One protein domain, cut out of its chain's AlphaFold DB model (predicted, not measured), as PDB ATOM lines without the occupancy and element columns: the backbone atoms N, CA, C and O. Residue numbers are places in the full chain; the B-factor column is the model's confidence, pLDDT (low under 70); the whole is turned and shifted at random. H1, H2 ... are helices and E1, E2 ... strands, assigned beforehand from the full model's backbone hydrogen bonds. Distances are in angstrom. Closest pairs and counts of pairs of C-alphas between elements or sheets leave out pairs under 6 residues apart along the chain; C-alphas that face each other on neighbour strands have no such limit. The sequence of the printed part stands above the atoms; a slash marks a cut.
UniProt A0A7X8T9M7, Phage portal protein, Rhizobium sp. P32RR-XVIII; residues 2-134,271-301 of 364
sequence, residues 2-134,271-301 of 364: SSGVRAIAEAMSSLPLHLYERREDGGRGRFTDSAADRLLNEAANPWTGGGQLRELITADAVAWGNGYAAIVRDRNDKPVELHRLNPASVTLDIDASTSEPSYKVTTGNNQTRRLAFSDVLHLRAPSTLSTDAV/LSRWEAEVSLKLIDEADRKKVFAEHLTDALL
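This is residues 2 to 134 and 271 to 301 of the 364 residues of the protein "Phage portal protein" of Rhizobium sp. P32RR-XVIII (UniProt A0A7X8T9M7). Three small three-stranded sheets follow one another along the longest axis: E2-E1-E10 at one end, E5-E4-E9 in the middle and E6-E7-E8 at the other end. H4 and H2 fill the space between the first two sheets, while H3 covers the middle sheet and H1 packs on the side of H3 away from it. You have 164 printed residues with five named helices and ten named strands, in the order H1 E1 E2 H2 E3 H3 E4 E5 E6 E7 E8 E9 H4 E10 H5. The three sheets are antiparallel, the class is mixed, and the whole is compact and rounded, with a radius of gyration of the C-alphas of 16.0 A and spans of 51 by 40 by 36 A.

Start at the hairpin of E4, residues 66 to 73, and E5, residues 79 to 85, where N 70 and O 83 are 2.8 A apart. On the other side of E4 look for E9, residues 120 to 124, with N 67 and O 123 at 2.8 A. H3, residues 50 to 64, runs along this sheet at a height over the sheet of 7.3 A; its closest C-alphas to E4 are Ala 61 and Gly 67, 4.3 A. H1, residues 2 to 14, touches H3 at Ser 13 and Gly 51, 4.3 A between C-alphas, with a shallow tilt of 34 degrees, only just short of steep, opposite ways. H4, residues 271 to 282, is on this sheet too, with closest C-alphas Leu 121 of E9 and Lys 281, 6.5 A. H4 is also on the sheet of E2, residues 28 to 30, E1, residues 17 to 22, and E10, residues 291 to 295, over E10 at a height over the sheet of 7.6 A. There N 20 and O 292 are 2.8 A apart, and N 21 and O 29 2.8 A. H2, residues 35 to 42, is on both sheets and touches H3, about perpendicular at 88 degrees, with C-alphas Leu 40 and Gly 50 closest, 4.1 A. E3, residues 43 to 45, pairs with no named strand. E6, residues 90 to 94, E7, residues 101 to 106, and E8, residues 112 to 115, form a meander, each strand the antiparallel neighbour of the one before, with N 91 and O 104 at 2.8 A and N 105 and O 113 at 2.8 A. H5, residues 297 to 301, touches no helix and has 0 of 1 O i to N i+4 pairs within hydrogen-bond range but 2 of 2 O i to N i+3 pairs; in H1, H2, H3 and H4 every O i to N i+4 pair is within range.

Find C-alpha 66 at (97.363, -77.142, 215.305); E4 runs 22.1 A from there. H3 spans 20.9 A, H1 17.5 A from C-alpha 2 at (82.117, -74.296, 222.496), and H4 15.5 A. H5 ends at C-alpha 301, (75.435, -66.950, 201.051).

The C-alphas farthest apart are those of Asp 25 and Asn 109, 54.7 A. Residues 135 to 270 are not printed, and C-alphas 134 and 271 are 18.0 A apart across the cut. Of the links printed whole, none is long. Mean pLDDT of the printed part is 90.7; residues 299 and 301 are under 70.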
ATOM      1  N   SER A   2      82.540 -73.223 223.421       84.81
ATOM      2  CA  SER A   2      82.117 -74.296 222.496       84.81
ATOM      3  C   SER A   2      81.405 -73.770 221.242       84.81
ATOM      4  O   SER A   2      81.796 -74.142 220.142       84.81
ATOM      5  N   SER A   3      80.467 -72.827 221.384       86.12
ATOM      6  CA  SER A   3      79.759 -72.226 220.243       86.12
ATOM      7  C   SER A   3      80.678 -71.493 219.261       86.12
ATOM      8  O   SER A   3      80.463 -71.569 218.062       86.12
ATOM      9  N   GLY A   4      81.732 -70.825 219.743       90.31
ATOM     10  CA  GLY A   4      82.672 -70.109 218.872       90.31
ATOM     11  C   GLY A   4      83.602 -71.050 218.106       90.31
ATOM     12  O   GLY A   4      83.858 -70.831 216.928       90.31
ATOM     13  N   VAL A   5      84.054 -72.133 218.751       93.69
ATOM     14  CA  VAL A   5      84.816 -73.198 218.075       93.69
ATOM     15  C   VAL A   5      83.951 -73.865 217.005       93.69
ATOM     16  O   VAL A   5      84.398 -74.018 215.872       93.69
ATOM     17  N   ARG A   6      82.699 -74.201 217.350       92.25
ATOM     18  CA  ARG A   6      81.717 -74.783 216.427       92.25
ATOM     19  C   ARG A   6      81.440 -73.879 215.234       92.25
ATOM     20  O   ARG A   6      81.554 -74.348 214.114       92.25
ATOM     21  N   ALA A   7      81.198 -72.586 215.453       92.12
ATOM     22  CA  ALA A   7      80.935 -71.639 214.369       92.12
ATOM     23  C   ALA A   7      82.033 -71.657 213.289       92.12
ATOM     24  O   ALA A   7      81.725 -71.629 212.102       92.12
ATOM     25  N   ILE A   8      83.309 -71.739 213.683       94.81
ATOM     26  CA  ILE A   8      84.437 -71.813 212.740       94.81
ATOM     27  C   ILE A   8      84.551 -73.217 212.127       94.81
ATOM     28  O   ILE A   8      84.662 -73.352 210.909       94.81
ATOM     29  N   ALA A   9      84.536 -74.264 212.953       95.50
ATOM     30  CA  ALA A   9      84.767 -75.639 212.515       95.50
ATOM     31  C   ALA A   9      83.645 -76.174 211.607       95.50
ATOM     32  O   ALA A   9      83.924 -76.730 210.545       95.50
ATOM     33  N   GLU A  10      82.385 -75.959 211.980       93.06
ATOM     34  CA  GLU A  10      81.209 -76.370 211.203       93.06
ATOM     35  C   GLU A  10      81.105 -75.564 209.895       93.06
ATOM     36  O   GLU A  10      80.685 -76.091 208.861       93.06
ATOM     37  N   ALA A  11      81.569 -74.308 209.882       92.25
ATOM     38  CA  ALA A  11      81.697 -73.545 208.643       92.25
ATOM     39  C   ALA A  11      82.736 -74.164 207.693       92.25
ATOM     40  O   ALA A  11      82.473 -74.273 206.499       92.25
ATOM     41  N   MET A  12      83.881 -74.642 208.201       93.31
ATOM     42  CA  MET A  12      84.843 -75.379 207.365       93.31
ATOM     43  C   MET A  12      84.251 -76.689 206.844       93.31
ATOM     44  O   MET A  12      84.486 -77.035 205.697       93.31
ATOM     45  N   SER A  13      83.446 -77.394 207.640       91.88
ATOM     46  CA  SER A  13      82.738 -78.607 207.203       91.88
ATOM     47  C   SER A  13      81.748 -78.330 206.064       91.88
ATOM     48  O   SER A  13      81.711 -79.051 205.067       91.88
ATOM     49  N   SER A  14      80.962 -77.259 206.201       88.56
ATOM     50  CA  SER A  14      79.849 -76.941 205.297       88.56
ATOM     51  C   SER A  14      80.267 -76.270 203.991       88.56
ATOM     52  O   SER A  14      79.550 -76.399 202.999       88.56
ATOM     53  N   LEU A  15      81.410 -75.582 203.965       90.56
ATOM     54  CA  LEU A  15      81.984 -74.996 202.756       90.56
ATOM     55  C   LEU A  15      82.737 -76.080 201.969       90.56
ATOM     56  O   LEU A  15      83.755 -76.570 202.464       90.56
ATOM     57  N   PRO A  16      82.279 -76.483 200.768       87.94
ATOM     58  CA  PRO A  16      82.997 -77.458 199.951       87.94
ATOM     59  C   PRO A  16      84.350 -76.906 199.499       87.94
ATOM     60  O   PRO A  16      84.451 -75.717 199.189       87.94
ATOM     61  N   LEU A  17      85.363 -77.770 199.434       91.56
ATOM     62  CA  LEU A  17      86.714 -77.430 198.980       91.56
ATOM     63  C   LEU A  17      87.026 -78.183 197.692       91.56
ATOM     64  O   LEU A  17      87.285 -79.383 197.738       91.56
ATOM     65  N   HIS A  18      87.017 -77.494 196.558       91.25
ATOM     66  CA  HIS A  18      87.210 -78.127 195.256       91.25
ATOM     67  C   HIS A  18      88.554 -77.768 194.639       91.25
ATOM     68  O   HIS A  18      89.148 -76.734 194.951       91.25
ATOM     69  N   LEU A  19      89.011 -78.623 193.726       91.69
ATOM     70  CA  LEU A  19      90.134 -78.312 192.855       91.69
ATOM     71  C   LEU A  19      89.647 -77.687 191.547       91.69
ATOM     72  O   LEU A  19      88.630 -78.092 190.975       91.69
ATOM     73  N   TYR A  20      90.412 -76.720 191.062       90.31
ATOM     74  CA  TYR A  20      90.185 -76.019 189.809       90.31
ATOM     75  C   TYR A  20      91.453 -76.019 188.973       90.31
ATOM     76  O   TYR A  20      92.551 -75.852 189.499       90.31
ATOM     77  N   GLU A  21      91.291 -76.154 187.664       90.38
ATOM     78  CA  GLU A  21      92.359 -76.013 186.686       90.38
ATOM     79  C   GLU A  21      92.276 -74.638 186.016       90.38
ATOM     80  O   GLU A  21      91.207 -74.201 185.572       90.38
ATOM     81  N   ARG A  22      93.416 -73.951 185.946       87.62
ATOM     82  CA  ARG A  22      93.614 -72.722 185.177       87.62
ATOM     83  C   ARG A  22      93.693 -73.085 183.702       87.62
ATOM     84  O   ARG A  22      94.576 -73.837 183.296       87.62
ATOM     85  N   ARG A  23      92.789 -72.529 182.904       84.12
ATOM     86  CA  ARG A  23      92.788 -72.692 181.451       84.12
ATOM     87  C   ARG A  23      93.652 -71.617 180.798       84.12
ATOM     88  O   ARG A  23      93.834 -70.530 181.345       84.12
ATOM     89  N   GLU A  24      94.188 -71.927 179.621       77.38
ATOM     90  CA  GLU A  24      95.056 -71.014 178.860       77.38
ATOM     91  C   GLU A  24      94.329 -69.737 178.404       77.38
ATOM     92  O   GLU A  24      94.963 -68.701 178.222       77.38
ATOM     93  N   ASP A  25      93.000 -69.784 178.292       78.38
ATOM     94  CA  ASP A  25      92.130 -68.646 177.965       78.38
ATOM     95  C   ASP A  25      91.892 -67.684 179.150       78.38
ATOM     96  O   ASP A  25      91.133 -66.722 179.030       78.38
ATOM     97  N   GLY A  26      92.529 -67.929 180.302       71.31
ATOM     98  CA  GLY A  26      92.324 -67.172 181.539       71.31
ATOM     99  C   GLY A  26      91.091 -67.610 182.338       71.31
ATOM    100  O   GLY A  26      90.858 -67.095 183.434       71.31
ATOM    101  N   GLY A  27      90.320 -68.574 181.830       76.56
ATOM    102  CA  GLY A  27      89.204 -69.195 182.527       76.56
ATOM    103  C   GLY A  27      89.645 -70.218 183.576       76.56
ATOM    104  O   GLY A  27      90.817 -70.579 183.710       76.56
ATOM    105  N   ARG A  28      88.668 -70.733 184.328       82.75
ATOM    106  CA  ARG A  28      88.868 -71.848 185.264       82.75
ATOM    107  C   ARG A  28      87.828 -72.937 185.053       82.75
ATOM    108  O   ARG A  28      86.659 -72.642 184.816       82.75
ATOM    109  N   GLY A  29      88.250 -74.193 185.148       82.31
ATOM    110  CA  GLY A  29      87.370 -75.363 185.123       82.31
ATOM    111  C   GLY A  29      87.467 -76.142 186.429       82.31
ATOM    112  O   GLY A  29      88.520 -76.139 187.059       82.31
ATOM    113  N   ARG A  30      86.387 -76.811 186.850       83.94
ATOM    114  CA  ARG A  30      86.464 -77.743 187.985       83.94
ATOM    115  C   ARG A  30      87.333 -78.935 187.582       83.94
ATOM    116  O   ARG A  30      87.058 -79.560 186.561       83.94
ATOM    117  N   PHE A  31      88.349 -79.236 188.384       83.25
ATOM    118  CA  PHE A  31      89.206 -80.400 188.197       83.25
ATOM    119  C   PHE A  31      88.558 -81.596 188.902       83.25
ATOM    120  O   PHE A  31      88.695 -81.793 190.112       83.25
ATOM    121  N   THR A  32      87.738 -82.320 188.147       74.38
ATOM    122  CA  THR A  32      86.986 -83.486 188.619       74.38
ATOM    123  C   THR A  32      87.889 -84.717 188.749       74.38
ATOM    124  O   THR A  32      88.944 -84.777 188.126       74.38
ATOM    125  N   ASP A  33      87.482 -85.697 189.561       73.69
ATOM    126  CA  ASP A  33      88.191 -86.973 189.784       73.69
ATOM    127  C   ASP A  33      89.574 -86.874 190.457       73.69
ATOM    128  O   ASP A  33      90.451 -87.720 190.267       73.69
ATOM    129  N   SER A  34      89.772 -85.869 191.314       85.31
ATOM    130  CA  SER A  34      90.967 -85.799 192.162       85.31
ATOM    131  C   SER A  34      90.788 -86.549 193.485       85.31
ATOM    132  O   SER A  34      89.723 -86.521 194.109       85.31
ATOM    133  N   ALA A  35      91.867 -87.173 193.970       88.44
ATOM    134  CA  ALA A  35      91.881 -87.801 195.290       88.44
ATOM    135  C   ALA A  35      91.575 -86.788 196.408       88.44
ATOM    136  O   ALA A  35      90.890 -87.129 197.369       88.44
ATOM    137  N   ALA A  36      92.034 -85.540 196.260       90.12
ATOM    138  CA  ALA A  36      91.769 -84.465 197.210       90.12
ATOM    139  C   ALA A  36      90.268 -84.153 197.332       90.12
ATOM    140  O   ALA A  36      89.759 -84.096 198.450       90.12
ATOM    141  N   ASP A  37      89.558 -84.003 196.204       88.81
ATOM    142  CA  ASP A  37      88.119 -83.692 196.192       88.81
ATOM    143  C   ASP A  37      87.318 -84.800 196.893       88.81
ATOM    144  O   ASP A  37      86.511 -84.517 197.782       88.81
ATOM    145  N   ARG A  38      87.631 -86.067 196.583       91.69
ATOM    146  CA  ARG A  38      87.020 -87.242 197.223       91.69
ATOM    147  C   ARG A  38      87.296 -87.286 198.729       91.69
ATOM    148  O   ARG A  38      86.374 -87.465 199.522       91.69
ATOM    149  N   LEU A  39      88.553 -87.121 199.141       95.06
ATOM    150  CA  LEU A  39      88.964 -87.251 200.544       95.06
ATOM    151  C   LEU A  39      88.409 -86.143 201.444       95.06
ATOM    152  O   LEU A  39      88.133 -86.383 202.620       95.06
ATOM    153  N   LEU A  40      88.261 -84.930 200.914       94.12
ATOM    154  CA  LEU A  40      87.898 -83.748 201.699       94.12
ATOM    155  C   LEU A  40      86.404 -83.420 201.663       94.12
ATOM    156  O   LEU A  40      85.913 -82.795 202.607       94.12
ATOM    157  N   ASN A  41      85.676 -83.851 200.629       91.56
ATOM    158  CA  ASN A  41      84.240 -83.591 200.505       91.56
ATOM    159  C   ASN A  41      83.375 -84.842 200.686       91.56
ATOM    160  O   ASN A  41      82.288 -84.728 201.245       91.56
ATOM    161  N   GLU A  42      83.846 -86.022 200.277       92.75
ATOM    162  CA  GLU A  42      83.070 -87.263 200.370       92.75
ATOM    163  C   GLU A  42      83.486 -88.076 201.599       92.75
ATOM    164  O   GLU A  42      82.864 -87.977 202.658       92.75
ATOM    165  N   ALA A  43      84.574 -88.840 201.496       95.19
ATOM    166  CA  ALA A  43      85.013 -89.779 202.520       95.19
ATOM    167  C   ALA A  43      86.523 -89.678 202.732       95.19
ATOM    168  O   ALA A  43      87.312 -90.038 201.856       95.19
ATOM    169  N   ALA A  44      86.915 -89.242 203.928       96.88
ATOM    170  CA  ALA A  44      88.308 -89.210 204.359       96.88
ATOM    171  C   ALA A  44      88.878 -90.623 204.532       96.88
ATOM    172  O   ALA A  44      90.049 -90.867 204.264       96.88
ATOM    173  N   ASN A  45      88.048 -91.549 204.997       96.75
ATOM    174  CA  ASN A  45      88.324 -92.973 205.170       96.75
ATOM    175  C   ASN A  45      86.961 -93.713 205.194       96.75
ATOM    176  O   ASN A  45      85.922 -93.046 205.131       96.75
ATOM    177  N   PRO A  46      86.908 -95.056 205.295       96.56
ATOM    178  CA  PRO A  46      85.647 -95.802 205.191       96.56
ATOM    179  C   PRO A  46      84.580 -95.486 206.257       96.56
ATOM    180  O   PRO A  46      83.440 -95.924 206.109       96.56
ATOM    181  N   TRP A  47      84.914 -94.755 207.327       95.75
ATOM    182  CA  TRP A  47      84.010 -94.472 208.453       95.75
ATOM    183  C   TRP A  47      83.928 -92.988 208.840       95.75
ATOM    184  O   TRP A  47      83.249 -92.645 209.808       95.75
ATOM    185  N   THR A  48      84.617 -92.084 208.144       97.00
ATOM    186  CA  THR A  48      84.599 -90.640 208.429       97.00
ATOM    187  C   THR A  48      84.402 -89.853 207.142       97.00
ATOM    188  O   THR A  48      85.195 -89.957 206.205       97.00
ATOM    189  N   GLY A  49      83.353 -89.028 207.115       96.75
ATOM    190  CA  GLY A  49      83.089 -88.122 205.999       96.75
ATOM    191  C   GLY A  49      84.158 -87.033 205.885       96.75
ATOM    192  O   GLY A  49      84.696 -86.573 206.895       96.75
ATOM    193  N   GLY A  50      84.455 -86.594 204.662       95.44
ATOM    194  CA  GLY A  50      85.484 -85.579 204.404       95.44
ATOM    195  C   GLY A  50      85.213 -84.256 205.133       95.44
ATOM    196  O   GLY A  50      86.089 -83.731 205.822       95.44
ATOM    197  N   GLY A  51      83.967 -83.767 205.083       95.06
ATOM    198  CA  GLY A  51      83.545 -82.573 205.829       95.06
ATOM    199  C   GLY A  51      83.735 -82.718 207.343       95.06
ATOM    200  O   GLY A  51      84.334 -81.849 207.975       95.06
ATOM    201  N   GLN A  52      83.341 -83.866 207.908       96.56
ATOM    202  CA  GLN A  52      83.522 -84.164 209.332       96.56
ATOM    203  C   GLN A  52      85.004 -84.174 209.732       96.56
ATOM    204  O   GLN A  52      85.364 -83.673 210.796       96.56
ATOM    205  N   LEU A  53      85.893 -84.709 208.889       97.50
ATOM    206  CA  LEU A  53      87.330 -84.645 209.150       97.50
ATOM    207  C   LEU A  53      87.817 -83.187 209.199       97.50
ATOM    208  O   LEU A  53      88.531 -82.814 210.133       97.50
ATOM    209  N   ARG A  54      87.432 -82.363 208.216       97.12
ATOM    210  CA  ARG A  54      87.820 -80.942 208.160       97.12
ATOM    211  C   ARG A  54      87.310 -80.166 209.370       97.12
ATOM    212  O   ARG A  54      88.052 -79.350 209.920       97.12
ATOM    213  N   GLU A  55      86.098 -80.468 209.824       96.94
ATOM    214  CA  GLU A  55      85.529 -79.940 211.066       96.94
ATOM    215  C   GLU A  55      86.432 -80.249 212.264       96.94
ATOM    216  O   GLU A  55      86.871 -79.339 212.968       96.94
ATOM    217  N   LEU A  56      86.774 -81.525 212.463       97.19
ATOM    218  CA  LEU A  56      87.566 -81.970 213.608       97.19
ATOM    219  C   LEU A  56      88.989 -81.399 213.591       97.19
ATOM    220  O   LEU A  56      89.481 -80.956 214.625       97.19
ATOM    221  N   ILE A  57      89.637 -81.369 212.424       98.00
ATOM    222  CA  ILE A  57      90.976 -80.784 212.257       98.00
ATOM    223  C   ILE A  57      90.943 -79.275 212.524       98.00
ATOM    224  O   ILE A  57      91.850 -78.735 213.157       98.00
ATOM    225  N   THR A  58      89.890 -78.585 212.086       97.75
ATOM    226  CA  THR A  58      89.722 -77.154 212.367       97.75
ATOM    227  C   THR A  58      89.483 -76.912 213.853       97.75
ATOM    228  O   THR A  58      90.118 -76.035 214.435       97.75
ATOM    229  N   ALA A  59      88.634 -77.714 214.500       97.25
ATOM    230  CA  ALA A  59      88.403 -77.633 215.941       97.25
ATOM    231  C   ALA A  59      89.698 -77.864 216.738       97.25
ATOM    232  O   ALA A  59      89.988 -77.120 217.678       97.25
ATOM    233  N   ASP A  60      90.509 -78.837 216.318       97.31
ATOM    234  CA  ASP A  60      91.834 -79.094 216.877       97.31
ATOM    235  C   ASP A  60      92.762 -77.893 216.715       97.31
ATOM    236  O   ASP A  60      93.388 -77.463 217.685       97.31
ATOM    237  N   ALA A  61      92.802 -77.293 215.525       96.75
ATOM    238  CA  ALA A  61      93.599 -76.103 215.280       96.75
ATOM    239  C   ALA A  61      93.146 -74.916 216.143       96.75
ATOM    240  O   ALA A  61      93.987 -74.234 216.724       96.75
ATOM    241  N   VAL A  62      91.843 -74.689 216.313       95.69
ATOM    242  CA  VAL A  62      91.333 -73.633 217.205       95.69
ATOM    243  C   VAL A  62      91.710 -73.905 218.666       95.69
ATOM    244  O   VAL A  62      92.058 -72.975 219.390       95.69
ATOM    245  N   ALA A  63      91.656 -75.159 219.120       94.12
ATOM    246  CA  ALA A  63      91.898 -75.498 220.520       94.12
ATOM    247  C   ALA A  63      93.390 -75.580 220.884       94.12
ATOM    248  O   ALA A  63      93.804 -75.046 221.914       94.12
ATOM    249  N   TRP A  64      94.203 -76.195 220.027       94.25
ATOM    250  CA  TRP A  64      95.615 -76.522 220.270       94.25
ATOM    251  C   TRP A  64      96.588 -75.699 219.417       94.25
ATOM    252  O   TRP A  64      97.803 -75.862 219.514       94.25
ATOM    253  N   GLY A  65      96.072 -74.830 218.547       94.81
ATOM    254  CA  GLY A  65      96.851 -74.083 217.557       94.81
ATOM    255  C   GLY A  65      97.161 -74.896 216.303       94.81
ATOM    256  O   GLY A  65      97.549 -74.326 215.285       94.81
ATOM    257  N   ASN A  66      96.985 -76.218 216.360       96.25
ATOM    258  CA  ASN A  66      97.363 -77.142 215.305       96.25
ATOM    259  C   ASN A  66      96.353 -78.289 215.190       96.25
ATOM    260  O   ASN A  66      96.001 -78.905 216.194       96.25
ATOM    261  N   GLY A  67      95.924 -78.572 213.965       97.44
ATOM    262  CA  GLY A  67      95.128 -79.734 213.597       97.44
ATOM    263  C   GLY A  67      95.889 -80.589 212.593       97.44
ATOM    264  O   GLY A  67      96.597 -80.060 211.734       97.44
ATOM    265  N   TYR A  68      95.748 -81.906 212.704       97.88
ATOM    266  CA  TYR A  68      96.569 -82.852 211.955       97.88
ATOM    267  C   TYR A  68      95.741 -83.993 211.368       97.88
ATOM    268  O   TYR A  68      94.872 -84.553 212.042       97.88
ATOM    269  N   ALA A  69      96.097 -84.420 210.161       98.00
ATOM    270  CA  ALA A  69      95.732 -85.731 209.639       98.00
ATOM    271  C   ALA A  69      96.927 -86.411 208.978       98.00
ATOM    272  O   ALA A  69      97.627 -85.801 208.177       98.00
ATOM    273  N   ALA A  70      97.137 -87.687 209.294       97.62
ATOM    274  CA  ALA A  70      98.050 -88.530 208.539       97.62
ATOM    275  C   ALA A  70      97.443 -88.829 207.169       97.62
ATOM    276  O   ALA A  70      96.274 -89.215 207.076       97.62
ATOM    277  N   ILE A  71      98.259 -88.675 206.135       97.75
ATOM    278  CA  ILE A  71      97.943 -89.005 204.755       97.75
ATOM    279  C   ILE A  71      98.454 -90.420 204.517       97.75
ATOM    280  O   ILE A  71      99.652 -90.683 204.605       97.75
ATOM    281  N   VAL A  72      97.542 -91.345 204.243       96.44
ATOM    282  CA  VAL A  72      97.897 -92.705 203.835       96.44
ATOM    283  C   VAL A  72      97.949 -92.724 202.319       96.44
ATOM    284  O   VAL A  72      96.987 -92.318 201.663       96.44
ATOM    285  N   ARG A  73      99.073 -93.186 201.770       94.75
ATOM    286  CA  ARG A  73      99.320 -93.257 200.329       94.75
ATOM    287  C   ARG A  73      99.398 -94.704 199.857       94.75
ATOM    288  O   ARG A  73      99.769 -95.596 200.623       94.75
ATOM    289  N   ASP A  74      99.013 -94.940 198.607       93.56
ATOM    290  CA  ASP A  74      99.180 -96.237 197.955       93.56
ATOM    291  C   ASP A  74     100.616 -96.442 197.431       93.56
ATOM    292  O   ASP A  74     101.521 -95.644 197.671       93.56
ATOM    293  N   ARG A  75     100.846 -97.539 196.699       92.25
ATOM    294  CA  ARG A  75     102.166 -97.864 196.123       92.25
ATOM    295  C   ARG A  75     102.628 -96.891 195.032       92.25
ATOM    296  O   ARG A  75     103.803 -96.919 194.684       92.25
ATOM    297  N   ASN A  76     101.721 -96.080 194.490       89.69
ATOM    298  CA  ASN A  76     101.996 -95.065 193.476       89.69
ATOM    299  C   ASN A  76     102.058 -93.658 194.094       89.69
ATOM    300  O   ASN A  76     101.917 -92.677 193.368       89.69
ATOM    301  N   ASP A  77     102.221 -93.566 195.418       88.62
ATOM    302  CA  ASP A  77     102.270 -92.323 196.193       88.62
ATOM    303  C   ASP A  77     100.968 -91.495 196.170       88.62
ATOM    304  O   ASP A  77     100.936 -90.331 196.581       88.62
ATOM    305  N   LYS A  78      99.841 -92.091 195.754       90.81
ATOM    306  CA  LYS A  78      98.553 -91.389 195.696       90.81
ATOM    307  C   LYS A  78      97.850 -91.409 197.056       90.81
ATOM    308  O   LYS A  78      97.710 -92.487 197.635       90.81
ATOM    309  N   PRO A  79      97.340 -90.267 197.560       94.56
ATOM    310  CA  PRO A  79      96.539 -90.230 198.783       94.56
ATOM    311  C   PRO A  79      95.269 -91.085 198.663       94.56
ATOM    312  O   PRO A  79      94.440 -90.863 197.778       94.56
ATOM    313  N   VAL A  80      95.086 -92.034 199.581       95.75
ATOM    314  CA  VAL A  80      93.916 -92.929 199.614       95.75
ATOM    315  C   VAL A  80      93.036 -92.731 200.837       95.75
ATOM    316  O   VAL A  80      91.821 -92.903 200.712       95.75
ATOM    317  N   GLU A  81      93.615 -92.326 201.971       97.50
ATOM    318  CA  GLU A  81      92.889 -92.056 203.213       97.50
ATOM    319  C   GLU A  81      93.530 -90.924 204.023       97.50
ATOM    320  O   GLU A  81      94.740 -90.686 203.966       97.50
ATOM    321  N   LEU A  82      92.706 -90.267 204.837       98.00
ATOM    322  CA  LEU A  82      93.098 -89.279 205.827       98.00
ATOM    323  C   LEU A  82      92.643 -89.736 207.218       98.00
ATOM    324  O   LEU A  82      91.463 -90.009 207.460       98.00
ATOM    325  N   HIS A  83      93.586 -89.778 208.158       97.12
ATOM    326  CA  HIS A  83      93.334 -90.167 209.546       97.12
ATOM    327  C   HIS A  83      93.677 -89.020 210.478       97.12
ATOM    328  O   HIS A  83      94.848 -88.661 210.607       97.12
ATOM    329  N   ARG A  84      92.672 -88.460 211.160       96.94
ATOM    330  CA  ARG A  84      92.887 -87.430 212.182       96.94
ATOM    331  C   ARG A  84      93.906 -87.914 213.213       96.94
ATOM    332  O   ARG A  84      93.776 -89.011 213.757       96.94
ATOM    333  N   LEU A  85      94.879 -87.068 213.526       96.69
ATOM    334  CA  LEU A  85      95.814 -87.293 214.623       96.69
ATOM    335  C   LEU A  85      95.443 -86.374 215.781       96.69
ATOM    336  O   LEU A  85      95.206 -85.187 215.579       96.69
ATOM    337  N   ASN A  86      95.415 -86.912 217.000       94.94
ATOM    338  CA  ASN A  86      95.178 -86.098 218.187       94.94
ATOM    339  C   ASN A  86      96.363 -85.129 218.382       94.94
ATOM    340  O   ASN A  86      97.482 -85.621 218.565       94.94
ATOM    341  N   PRO A  87      96.158 -83.799 218.414       95.44
ATOM    342  CA  PRO A  87      97.246 -82.835 218.588       95.44
ATOM    343  C   PRO A  87      98.104 -83.086 219.830       95.44
ATOM    344  O   PRO A  87      99.317 -82.919 219.773       95.44
ATOM    345  N   ALA A  88      97.508 -83.576 220.922       94.25
ATOM    346  CA  ALA A  88      98.236 -83.897 222.152       94.25
ATOM    347  C   ALA A  88      99.228 -85.066 221.994       94.25
ATOM    348  O   ALA A  88     100.121 -85.242 222.820       94.25
ATOM    349  N   SER A  89      99.072 -85.875 220.943       94.12
ATOM    350  CA  SER A  89      99.939 -87.017 220.631       94.12
ATOM    351  C   SER A  89     101.011 -86.710 219.582       94.12
ATOM    352  O   SER A  89     101.814 -87.588 219.260       94.12
ATOM    353  N   VAL A  90     101.024 -85.490 219.035       95.69
ATOM    354  CA  VAL A  90     101.932 -85.079 217.961       95.69
ATOM    355  C   VAL A  90     102.978 -84.119 218.512       95.69
ATOM    356  O   VAL A  90     102.663 -83.076 219.076       95.69
ATOM    357  N   THR A  91     104.247 -84.456 218.313       93.69
ATOM    358  CA  THR A  91     105.384 -83.558 218.535       93.69
ATOM    359  C   THR A  91     106.003 -83.215 217.191       93.69
ATOM    360  O   THR A  91     106.186 -84.089 216.348       93.69
ATOM    361  N   LEU A  92     106.294 -81.936 216.981       92.12
ATOM    362  CA  LEU A  92     106.889 -81.442 215.745       92.12
ATOM    363  C   LEU A  92     108.386 -81.230 215.954       92.12
ATOM    364  O   LEU A  92     108.765 -80.465 216.845       92.12
ATOM    365  N   ASP A  93     109.186 -81.879 215.113       90.50
ATOM    366  CA  ASP A  93     110.645 -81.802 215.095       90.50
ATOM    367  C   ASP A  93     111.087 -81.117 213.800       90.50
ATOM    368  O   ASP A  93     110.659 -81.517 212.715       90.50
ATOM    369  N   ILE A  94     111.943 -80.104 213.907       90.31
ATOM    370  CA  ILE A  94     112.512 -79.387 212.760       90.31
ATOM    371  C   ILE A  94     113.936 -79.888 212.557       90.31
ATOM    372  O   ILE A  94     114.733 -79.891 213.500       90.31
ATOM    373  N   ASP A  95     114.256 -80.319 211.342       88.50
ATOM    374  CA  ASP A  95     115.620 -80.683 210.991       88.50
ATOM    375  C   ASP A  95     116.530 -79.446 211.047       88.50
ATOM    376  O   ASP A  95     116.257 -78.426 210.417       88.50
ATOM    377  N   ALA A  96     117.621 -79.518 211.809       87.25
ATOM    378  CA  ALA A  96     118.508 -78.374 212.019       87.25
ATOM    379  C   ALA A  96     119.306 -77.972 210.764       87.25
ATOM    380  O   ALA A  96     119.817 -76.855 210.703       87.25
ATOM    381  N   SER A  97     119.436 -78.870 209.784       90.88
ATOM    382  CA  SER A  97     120.195 -78.648 208.554       90.88
ATOM    383  C   SER A  97     119.316 -78.186 207.391       90.88
ATOM    384  O   SER A  97     119.699 -77.264 206.675       90.88
ATOM    385  N   THR A  98     118.127 -78.774 207.224       88.62
ATOM    386  CA  THR A  98     117.211 -78.447 206.115       88.62
ATOM    387  C   THR A  98     116.080 -77.507 206.522       88.62
ATOM    388  O   THR A  98     115.398 -76.963 205.657       88.62
ATOM    389  N   SER A  99     115.867 -77.297 207.827       87.88
ATOM    390  CA  SER A  99     114.669 -76.646 208.384       87.88
ATOM    391  C   SER A  99     113.353 -77.342 208.015       87.88
ATOM    392  O   SER A  99     112.276 -76.776 208.209       87.88
ATOM    393  N   GLU A 100     113.416 -78.574 207.501       89.06
ATOM    394  CA  GLU A 100     112.232 -79.335 207.135       89.06
ATOM    395  C   GLU A 100     111.559 -79.900 208.395       89.06
ATOM    396  O   GLU A 100     112.221 -80.515 209.241       89.06
ATOM    397  N   PRO A 101     110.244 -79.696 208.562       92.00
ATOM    398  CA  PRO A 101     109.533 -80.219 209.712       92.00
ATOM    399  C   PRO A 101     109.154 -81.690 209.532       92.00
ATOM    400  O   PRO A 101     108.874 -82.174 208.443       92.00
ATOM    401  N   SER A 102     109.067 -82.406 210.640       94.56
ATOM    402  CA  SER A 102     108.603 -83.787 210.695       94.56
ATOM    403  C   SER A 102     107.775 -84.013 211.952       94.56
ATOM    404  O   SER A 102     107.861 -83.251 212.918       94.56
ATOM    405  N   TYR A 103     106.958 -85.061 211.941       95.75
ATOM    406  CA  TYR A 103     105.962 -85.290 212.981       95.75
ATOM    407  C   TYR A 103     106.242 -86.596 213.707       95.75
ATOM    408  O   TYR A 103     106.153 -87.678 213.130       95.75
ATOM    409  N   LYS A 104     106.539 -86.514 214.998       95.62
ATOM    410  CA  LYS A 104     106.597 -87.667 215.889       95.62
ATOM    411  C   LYS A 104     105.221 -87.875 216.513       95.62
ATOM    412  O   LYS A 104     104.749 -87.037 217.276       95.62
ATOM    413  N   VAL A 105     104.581 -88.992 216.188       95.62
ATOM    414  CA  VAL A 105     103.238 -89.346 216.658       95.62
ATOM    415  C   VAL A 105     103.335 -90.488 217.659       95.62
ATOM    416  O   VAL A 105     103.803 -91.578 217.314       95.62
ATOM    417  N   THR A 106     102.871 -90.256 218.882       94.19
ATOM    418  CA  THR A 106     102.799 -91.273 219.937       94.19
ATOM    419  C   THR A 106     101.444 -91.971 219.891       94.19
ATOM    420  O   THR A 106     100.397 -91.346 220.031       94.19
ATOM    421  N   THR A 107     101.448 -93.281 219.685       85.50
ATOM    422  CA  THR A 107     100.231 -94.106 219.673       85.50
ATOM    423  C   THR A 107      99.847 -94.548 221.089       85.50
ATOM    424  O   THR A 107     100.656 -94.461 222.011       85.50
ATOM    425  N   GLY A 108      98.622 -95.060 221.274       75.88
ATOM    426  CA  GLY A 108      98.110 -95.486 222.588       75.88
ATOM    427  C   GLY A 108      98.966 -96.536 223.311       75.88
ATOM    428  O   GLY A 108      98.951 -96.595 224.534       75.88
ATOM    429  N   ASN A 109      99.787 -97.294 222.576       83.50
ATOM    430  CA  ASN A 109     100.711 -98.288 223.135       83.50
ATOM    431  C   ASN A 109     102.089 -97.692 223.490       83.50
ATOM    432  O   ASN A 109     103.065 -98.427 223.621       83.50
ATOM    433  N   ASN A 110     102.195 -96.362 223.570       84.00
ATOM    434  CA  ASN A 110     103.434 -95.609 223.777       84.00
ATOM    435  C   ASN A 110     104.509 -95.836 222.693       84.00
ATOM    436  O   ASN A 110     105.670 -95.468 222.864       84.00
ATOM    437  N   GLN A 111     104.131 -96.427 221.556       88.62
ATOM    438  CA  GLN A 111     105.002 -96.534 220.393       88.62
ATOM    439  C   GLN A 111     104.982 -95.222 219.622       88.62
ATOM    440  O   GLN A 111     103.913 -94.664 219.354       88.62
ATOM    441  N   THR A 112     106.162 -94.756 219.234       92.12
ATOM    442  CA  THR A 112     106.324 -93.524 218.468       92.12
ATOM    443  C   THR A 112     106.619 -93.850 217.014       92.12
ATOM    444  O   THR A 112     107.574 -94.572 216.735       92.12
ATOM    445  N   ARG A 113     105.848 -93.272 216.093       93.38
ATOM    446  CA  ARG A 113     106.148 -93.288 214.656       93.38
ATOM    447  C   ARG A 113     106.538 -91.891 214.194       93.38
ATOM    448  O   ARG A 113     105.954 -90.914 214.662       93.38
ATOM    449  N   ARG A 114     107.499 -91.790 213.279       94.88
ATOM    450  CA  ARG A 114     107.850 -90.526 212.626       94.88
ATOM    451  C   ARG A 114     107.185 -90.483 211.255       94.88
ATOM    452  O   ARG A 114     107.274 -91.454 210.514       94.88
ATOM    453  N   LEU A 115     106.503 -89.386 210.962       95.62
ATOM    454  CA  LEU A 115     105.889 -89.101 209.673       95.62
ATOM    455  C   LEU A 115     106.632 -87.931 209.029       95.62
ATOM    456  O   LEU A 115     107.007 -86.972 209.717       95.62
ATOM    457  N   ALA A 116     106.862 -88.034 207.723       94.69
ATOM    458  CA  ALA A 116     107.484 -86.978 206.939       94.69
ATOM    459  C   ALA A 116     106.546 -85.772 206.802       94.69
ATOM    460  O   ALA A 116     105.341 -85.867 207.058       94.69
ATOM    461  N   PHE A 117     107.092 -84.636 206.360       93.12
ATOM    462  CA  PHE A 117     106.289 -83.452 206.081       93.12
ATOM    463  C   PHE A 117     105.170 -83.760 205.078       93.12
ATOM    464  O   PHE A 117     104.033 -83.341 205.275       93.12
ATOM    465  N   SER A 118     105.471 -84.490 204.002       93.56
ATOM    466  CA  SER A 118     104.547 -84.853 202.912       93.56
ATOM    467  C   SER A 118     103.368 -85.739 203.327       93.56
ATOM    468  O   SER A 118     102.368 -85.787 202.606       93.56
ATOM    469  N   ASP A 119     103.477 -86.411 204.476       95.75
ATOM    470  CA  ASP A 119     102.536 -87.443 204.929       95.75
ATOM    471  C   ASP A 119     101.605 -86.951 206.038       95.75
ATOM    472  O   ASP A 119     100.845 -87.727 206.621       95.75
ATOM    473  N   VAL A 120     101.658 -85.659 206.360       97.06
ATOM    474  CA  VAL A 120     100.772 -85.042 207.343       97.06
ATOM    475  C   VAL A 120     100.182 -83.773 206.754       97.06
ATOM    476  O   VAL A 120     100.898 -82.841 206.395       97.06
ATOM    477  N   LEU A 121      98.855 -83.737 206.701       96.75
ATOM    478  CA  LEU A 121      98.094 -82.516 206.508       96.75
ATOM    479  C   LEU A 121      98.092 -81.767 207.840       96.75
ATOM    480  O   LEU A 121      97.556 -82.270 208.833       96.75
ATOM    481  N   HIS A 122      98.701 -80.584 207.876       96.50
ATOM    482  CA  HIS A 122      98.872 -79.787 209.088       96.50
ATOM    483  C   HIS A 122      98.184 -78.430 208.957       96.50
ATOM    484  O   HIS A 122      98.747 -77.442 208.485       96.50
ATOM    485  N   LEU A 123      96.963 -78.349 209.482       96.50
ATOM    486  CA  LEU A 123      96.255 -77.085 209.595       96.50
ATOM    487  C   LEU A 123      96.766 -76.297 210.804       96.50
ATOM    488  O   LEU A 123      96.645 -76.721 211.954       96.50
ATOM    489  N   ARG A 124      97.298 -75.105 210.548       94.06
ATOM    490  CA  ARG A 124      97.769 -74.181 211.584       94.06
ATOM    491  C   ARG A 124      96.740 -73.094 211.805       94.06
ATOM    492  O   ARG A 124      96.277 -72.483 210.841       94.06
ATOM    493  N   ALA A 125      96.425 -72.822 213.067       94.25
ATOM    494  CA  ALA A 125      95.545 -71.718 213.398       94.25
ATOM    495  C   ALA A 125      96.119 -70.394 212.857       94.25
ATOM    496  O   ALA A 125      97.306 -70.110 213.058       94.25
ATOM    497  N   PRO A 126      95.308 -69.577 212.163       88.81
ATOM    498  CA  PRO A 126      95.740 -68.292 211.653       88.81
ATOM    499  C   PRO A 126      95.988 -67.339 212.824       88.81
ATOM    500  O   PRO A 126      95.059 -66.862 213.470       88.81
ATOM    501  N   SER A 127      97.258 -67.036 213.086       83.38
ATOM    502  CA  SER A 127      97.661 -66.055 214.091       83.38
ATOM    503  C   SER A 127      98.893 -65.291 213.622       83.38
ATOM    504  O   SER A 127      99.915 -65.885 213.287       83.38
ATOM    505  N   THR A 128      98.803 -63.960 213.618       74.31
ATOM    506  CA  THR A 128      99.944 -63.058 213.375       74.31
ATOM    507  C   THR A 128     100.858 -62.939 214.595       74.31
ATOM    508  O   THR A 128     101.914 -62.327 214.509       74.31
ATOM    509  N   LEU A 129     100.442 -63.502 215.732       80.50
ATOM    510  CA  LEU A 129     101.187 -63.512 216.990       80.50
ATOM    511  C   LEU A 129     101.936 -64.833 217.207       80.50
ATOM    512  O   LEU A 129     102.492 -65.054 218.287       80.50
ATOM    513  N   SER A 130     101.907 -65.737 216.220       79.31
ATOM    514  CA  SER A 130     102.755 -66.924 216.253       79.31
ATOM    515  C   SER A 130     104.207 -66.511 216.044       79.31
ATOM    516  O   SER A 130     104.537 -65.843 215.068       79.31
ATOM    517  N   THR A 131     105.071 -66.916 216.968       76.25
ATOM    518  CA  THR A 131     106.525 -66.727 216.883       76.25
ATOM    519  C   THR A 131     107.229 -67.938 216.272       76.25
ATOM    520  O   THR A 131     108.423 -67.880 216.002       76.25
ATOM    521  N   ASP A 132     106.504 -69.044 216.088       79.31
ATOM    522  CA  ASP A 132     107.002 -70.278 215.491       79.31
ATOM    523  C   ASP A 132     106.577 -70.325 214.015       79.31
ATOM    524  O   ASP A 132     105.411 -70.100 213.674       79.31
ATOM    525  N   ALA A 133     107.538 -70.594 213.130       72.75
ATOM    526  CA  ALA A 133     107.310 -70.649 211.690       72.75
ATOM    527  C   ALA A 133     106.515 -71.892 211.262       72.75
ATOM    528  O   ALA A 133     105.948 -71.906 210.164       72.75
ATOM    529  N   VAL A 134     106.454 -72.925 212.109       83.00
ATOM    530  CA  VAL A 134     105.850 -74.225 211.803       83.00
ATOM    531  C   VAL A 134     104.709 -74.571 212.755       83.00
ATOM    532  O   VAL A 134     103.742 -75.185 212.323       83.00
ATOM    533  N   LEU A 271      90.140 -70.583 205.414       95.62
ATOM    534  CA  LEU A 271      89.939 -71.085 204.051       95.62
ATOM    535  C   LEU A 271      91.262 -71.083 203.282       95.62
ATOM    536  O   LEU A 271      91.693 -72.124 202.795       95.62
ATOM    537  N   SER A 272      91.969 -69.951 203.301       94.94
ATOM    538  CA  SER A 272      93.267 -69.802 202.637       94.94
ATOM    539  C   SER A 272      94.327 -70.772 203.180       94.94
ATOM    540  O   SER A 272      95.141 -71.295 202.419       94.94
ATOM    541  N   ARG A 273      94.326 -71.057 204.490       94.38
ATOM    542  CA  ARG A 273      95.257 -72.028 205.098       94.38
ATOM    543  C   ARG A 273      94.955 -73.455 204.660       94.38
ATOM    544  O   ARG A 273      95.889 -74.185 204.349       94.38
ATOM    545  N   TRP A 274      93.681 -73.830 204.616       96.38
ATOM    546  CA  TRP A 274      93.255 -75.117 204.078       96.38
ATOM    547  C   TRP A 274      93.631 -75.261 202.603       96.38
ATOM    548  O   TRP A 274      94.237 -76.259 202.231       96.38
ATOM    549  N   GLU A 275      93.335 -74.261 201.775       95.75
ATOM    550  CA  GLU A 275      93.654 -74.260 200.341       95.75
ATOM    551  C   GLU A 275      95.158 -74.403 200.088       95.75
ATOM    552  O   GLU A 275      95.581 -75.214 199.261       95.75
ATOM    553  N   ALA A 276      95.976 -73.669 200.847       94.25
ATOM    554  CA  ALA A 276      97.428 -73.773 200.783       94.25
ATOM    555  C   ALA A 276      97.923 -75.164 201.204       94.25
ATOM    556  O   ALA A 276      98.778 -75.738 200.531       94.25
ATOM    557  N   GLU A 277      97.381 -75.727 202.284       95.06
ATOM    558  CA  GLU A 277      97.800 -77.041 202.776       95.06
ATOM    559  C   GLU A 277      97.401 -78.165 201.810       95.06
ATOM    560  O   GLU A 277      98.202 -79.049 201.512       95.06
ATOM    561  N   VAL A 278      96.200 -78.096 201.234       95.00
ATOM    562  CA  VAL A 278      95.762 -79.028 200.186       95.00
ATOM    563  C   VAL A 278      96.662 -78.922 198.960       95.00
ATOM    564  O   VAL A 278      97.109 -79.949 198.454       95.00
ATOM    565  N   SER A 279      97.002 -77.705 198.530       93.62
ATOM    566  CA  SER A 279      97.936 -77.491 197.421       93.62
ATOM    567  C   SER A 279      99.320 -78.092 197.694       93.62
ATOM    568  O   SER A 279      99.909 -78.732 196.824       93.62
ATOM    569  N   LEU A 280      99.825 -77.970 198.923       92.25
ATOM    570  CA  LEU A 280     101.137 -78.498 199.307       92.25
ATOM    571  C   LEU A 280     101.175 -80.022 199.482       92.25
ATOM    572  O   LEU A 280     102.247 -80.609 199.325       92.25
ATOM    573  N   LYS A 281     100.061 -80.666 199.855       93.50
ATOM    574  CA  LYS A 281     100.057 -82.075 200.302       93.50
ATOM    575  C   LYS A 281      99.280 -83.033 199.416       93.50
ATOM    576  O   LYS A 281      99.610 -84.219 199.373       93.50
ATOM    577  N   LEU A 282      98.245 -82.540 198.749       93.38
ATOM    578  CA  LEU A 282      97.296 -83.351 197.990       93.38
ATOM    579  C   LEU A 282      97.272 -83.007 196.495       93.38
ATOM    580  O   LEU A 282      96.560 -83.671 195.746       93.38
ATOM    581  N   ILE A 283      98.042 -81.999 196.068       91.56
ATOM    582  CA  ILE A 283      98.305 -81.695 194.659       91.56
ATOM    583  C   ILE A 283      99.779 -81.984 194.366       91.56
ATOM    584  O   ILE A 283     100.677 -81.485 195.063       91.56
ATOM    585  N   ASP A 284     100.008 -82.778 193.321       88.31
ATOM    586  CA  ASP A 284     101.342 -83.120 192.839       88.31
ATOM    587  C   ASP A 284     102.092 -81.858 192.409       88.31
ATOM    588  O   ASP A 284     101.526 -80.938 191.817       88.31
ATOM    589  N   GLU A 285     103.389 -81.799 192.708       88.12
ATOM    590  CA  GLU A 285     104.197 -80.594 192.491       88.12
ATOM    591  C   GLU A 285     104.175 -80.111 191.033       88.12
ATOM    592  O   GLU A 285     104.111 -78.904 190.783       88.12
ATOM    593  N   ALA A 286     104.148 -81.049 190.081       88.38
ATOM    594  CA  ALA A 286     104.059 -80.763 188.651       88.38
ATOM    595  C   ALA A 286     102.769 -80.013 188.268       88.38
ATOM    596  O   ALA A 286     102.789 -79.172 187.364       88.38
ATOM    597  N   ASP A 287     101.676 -80.259 188.992       88.81
ATOM    598  CA  ASP A 287     100.351 -79.731 188.678       88.81
ATOM    599  C   ASP A 287     100.035 -78.428 189.414       88.81
ATOM    600  O   ASP A 287      99.171 -77.681 188.964       88.81
ATOM    601  N   ARG A 288     100.766 -78.066 190.477       87.81
ATOM    602  CA  ARG A 288     100.494 -76.865 191.309       87.81
ATOM    603  C   ARG A 288     100.479 -75.533 190.551       87.81
ATOM    604  O   ARG A 288      99.924 -74.552 191.038       87.81
ATOM    605  N   LYS A 289     101.099 -75.463 189.367       87.12
ATOM    606  CA  LYS A 289     101.034 -74.270 188.498       87.12
ATOM    607  C   LYS A 289      99.693 -74.140 187.773       87.12
ATOM    608  O   LYS A 289      99.280 -73.027 187.455       87.12
ATOM    609  N   LYS A 290      99.039 -75.268 187.496       89.50
ATOM    610  CA  LYS A 290      97.798 -75.357 186.720       89.50
ATOM    611  C   LYS A 290      96.589 -75.590 187.616       89.50
ATOM    612  O   LYS A 290      95.537 -75.021 187.358       89.50
ATOM    613  N   VAL A 291      96.748 -76.361 188.685       91.56
ATOM    614  CA  VAL A 291      95.676 -76.774 189.589       91.56
ATOM    615  C   VAL A 291      95.800 -76.049 190.924       91.56
ATOM    616  O   VAL A 291      96.888 -75.927 191.485       91.56
ATOM    617  N   PHE A 292      94.676 -75.568 191.448       91.44
ATOM    618  CA  PHE A 292      94.594 -74.923 192.757       91.44
ATOM    619  C   PHE A 292      93.332 -75.355 193.506       91.44
ATOM    620  O   PHE A 292      92.333 -75.725 192.893       91.44
ATOM    621  N   ALA A 293      93.387 -75.312 194.837       93.12
ATOM    622  CA  ALA A 293      92.244 -75.575 195.703       93.12
ATOM    623  C   ALA A 293      91.532 -74.261 196.052       93.12
ATOM    624  O   ALA A 293      92.202 -73.263 196.318       93.12
ATOM    625  N   GLU A 294      90.201 -74.257 196.065       92.62
ATOM    626  CA  GLU A 294      89.384 -73.102 196.457       92.62
ATOM    627  C   GLU A 294      88.094 -73.564 197.144       92.62
ATOM    628  O   GLU A 294      87.432 -74.507 196.689       92.62
ATOM    629  N   HIS A 295      87.723 -72.900 198.241       92.31
ATOM    630  CA  HIS A 295      86.421 -73.112 198.866       92.31
ATOM    631  C   HIS A 295      85.306 -72.363 198.142       92.31
ATOM    632  O   HIS A 295      85.420 -71.180 197.826       92.31
ATOM    633  N   LEU A 296      84.158 -73.022 198.001       87.88
ATOM    634  CA  LEU A 296      82.940 -72.392 197.500       87.88
ATOM    635  C   LEU A 296      82.219 -71.611 198.602       87.88
ATOM    636  O   LEU A 296      81.296 -72.115 199.245       87.88
ATOM    637  N   THR A 297      82.614 -70.354 198.797       83.31
ATOM    638  CA  THR A 297      82.034 -69.451 199.806       83.31
ATOM    639  C   THR A 297      80.578 -69.067 199.531       83.31
ATOM    640  O   THR A 297      79.836 -68.790 200.475       83.31
ATOM    641  N   ASP A 298      80.128 -69.159 198.276       72.62
ATOM    642  CA  ASP A 298      78.727 -68.966 197.870       72.62
ATOM    643  C   ASP A 298      77.755 -69.882 198.627       72.62
ATOM    644  O   ASP A 298      76.581 -69.548 198.804       72.62
ATOM    645  N   ALA A 299      78.231 -71.035 199.115       67.25
ATOM    646  CA  ALA A 299      77.428 -71.936 199.932       67.25
ATOM    647  C   ALA A 299      76.961 -71.277 201.244       67.25
ATOM    648  O   ALA A 299      75.837 -71.537 201.676       67.25
ATOM    649  N   LEU A 300      77.760 -70.377 201.830       70.94
ATOM    650  CA  LEU A 300      77.390 -69.622 203.034       70.94
ATOM    651  C   LEU A 300      76.343 -68.539 202.733       70.94
ATOM    652  O   LEU A 300      75.491 -68.250 203.567       70.94
ATOM    653  N   LEU A 301      76.374 -67.975 201.523       64.38
ATOM    654  CA  LEU A 301      75.435 -66.950 201.051       64.38
ATOM    655  C   LEU A 301      74.140 -67.553 200.475       64.38
ATOM    656  O   LEU A 301      73.249 -66.832 200.023       64.38
TER     657      LEU A 301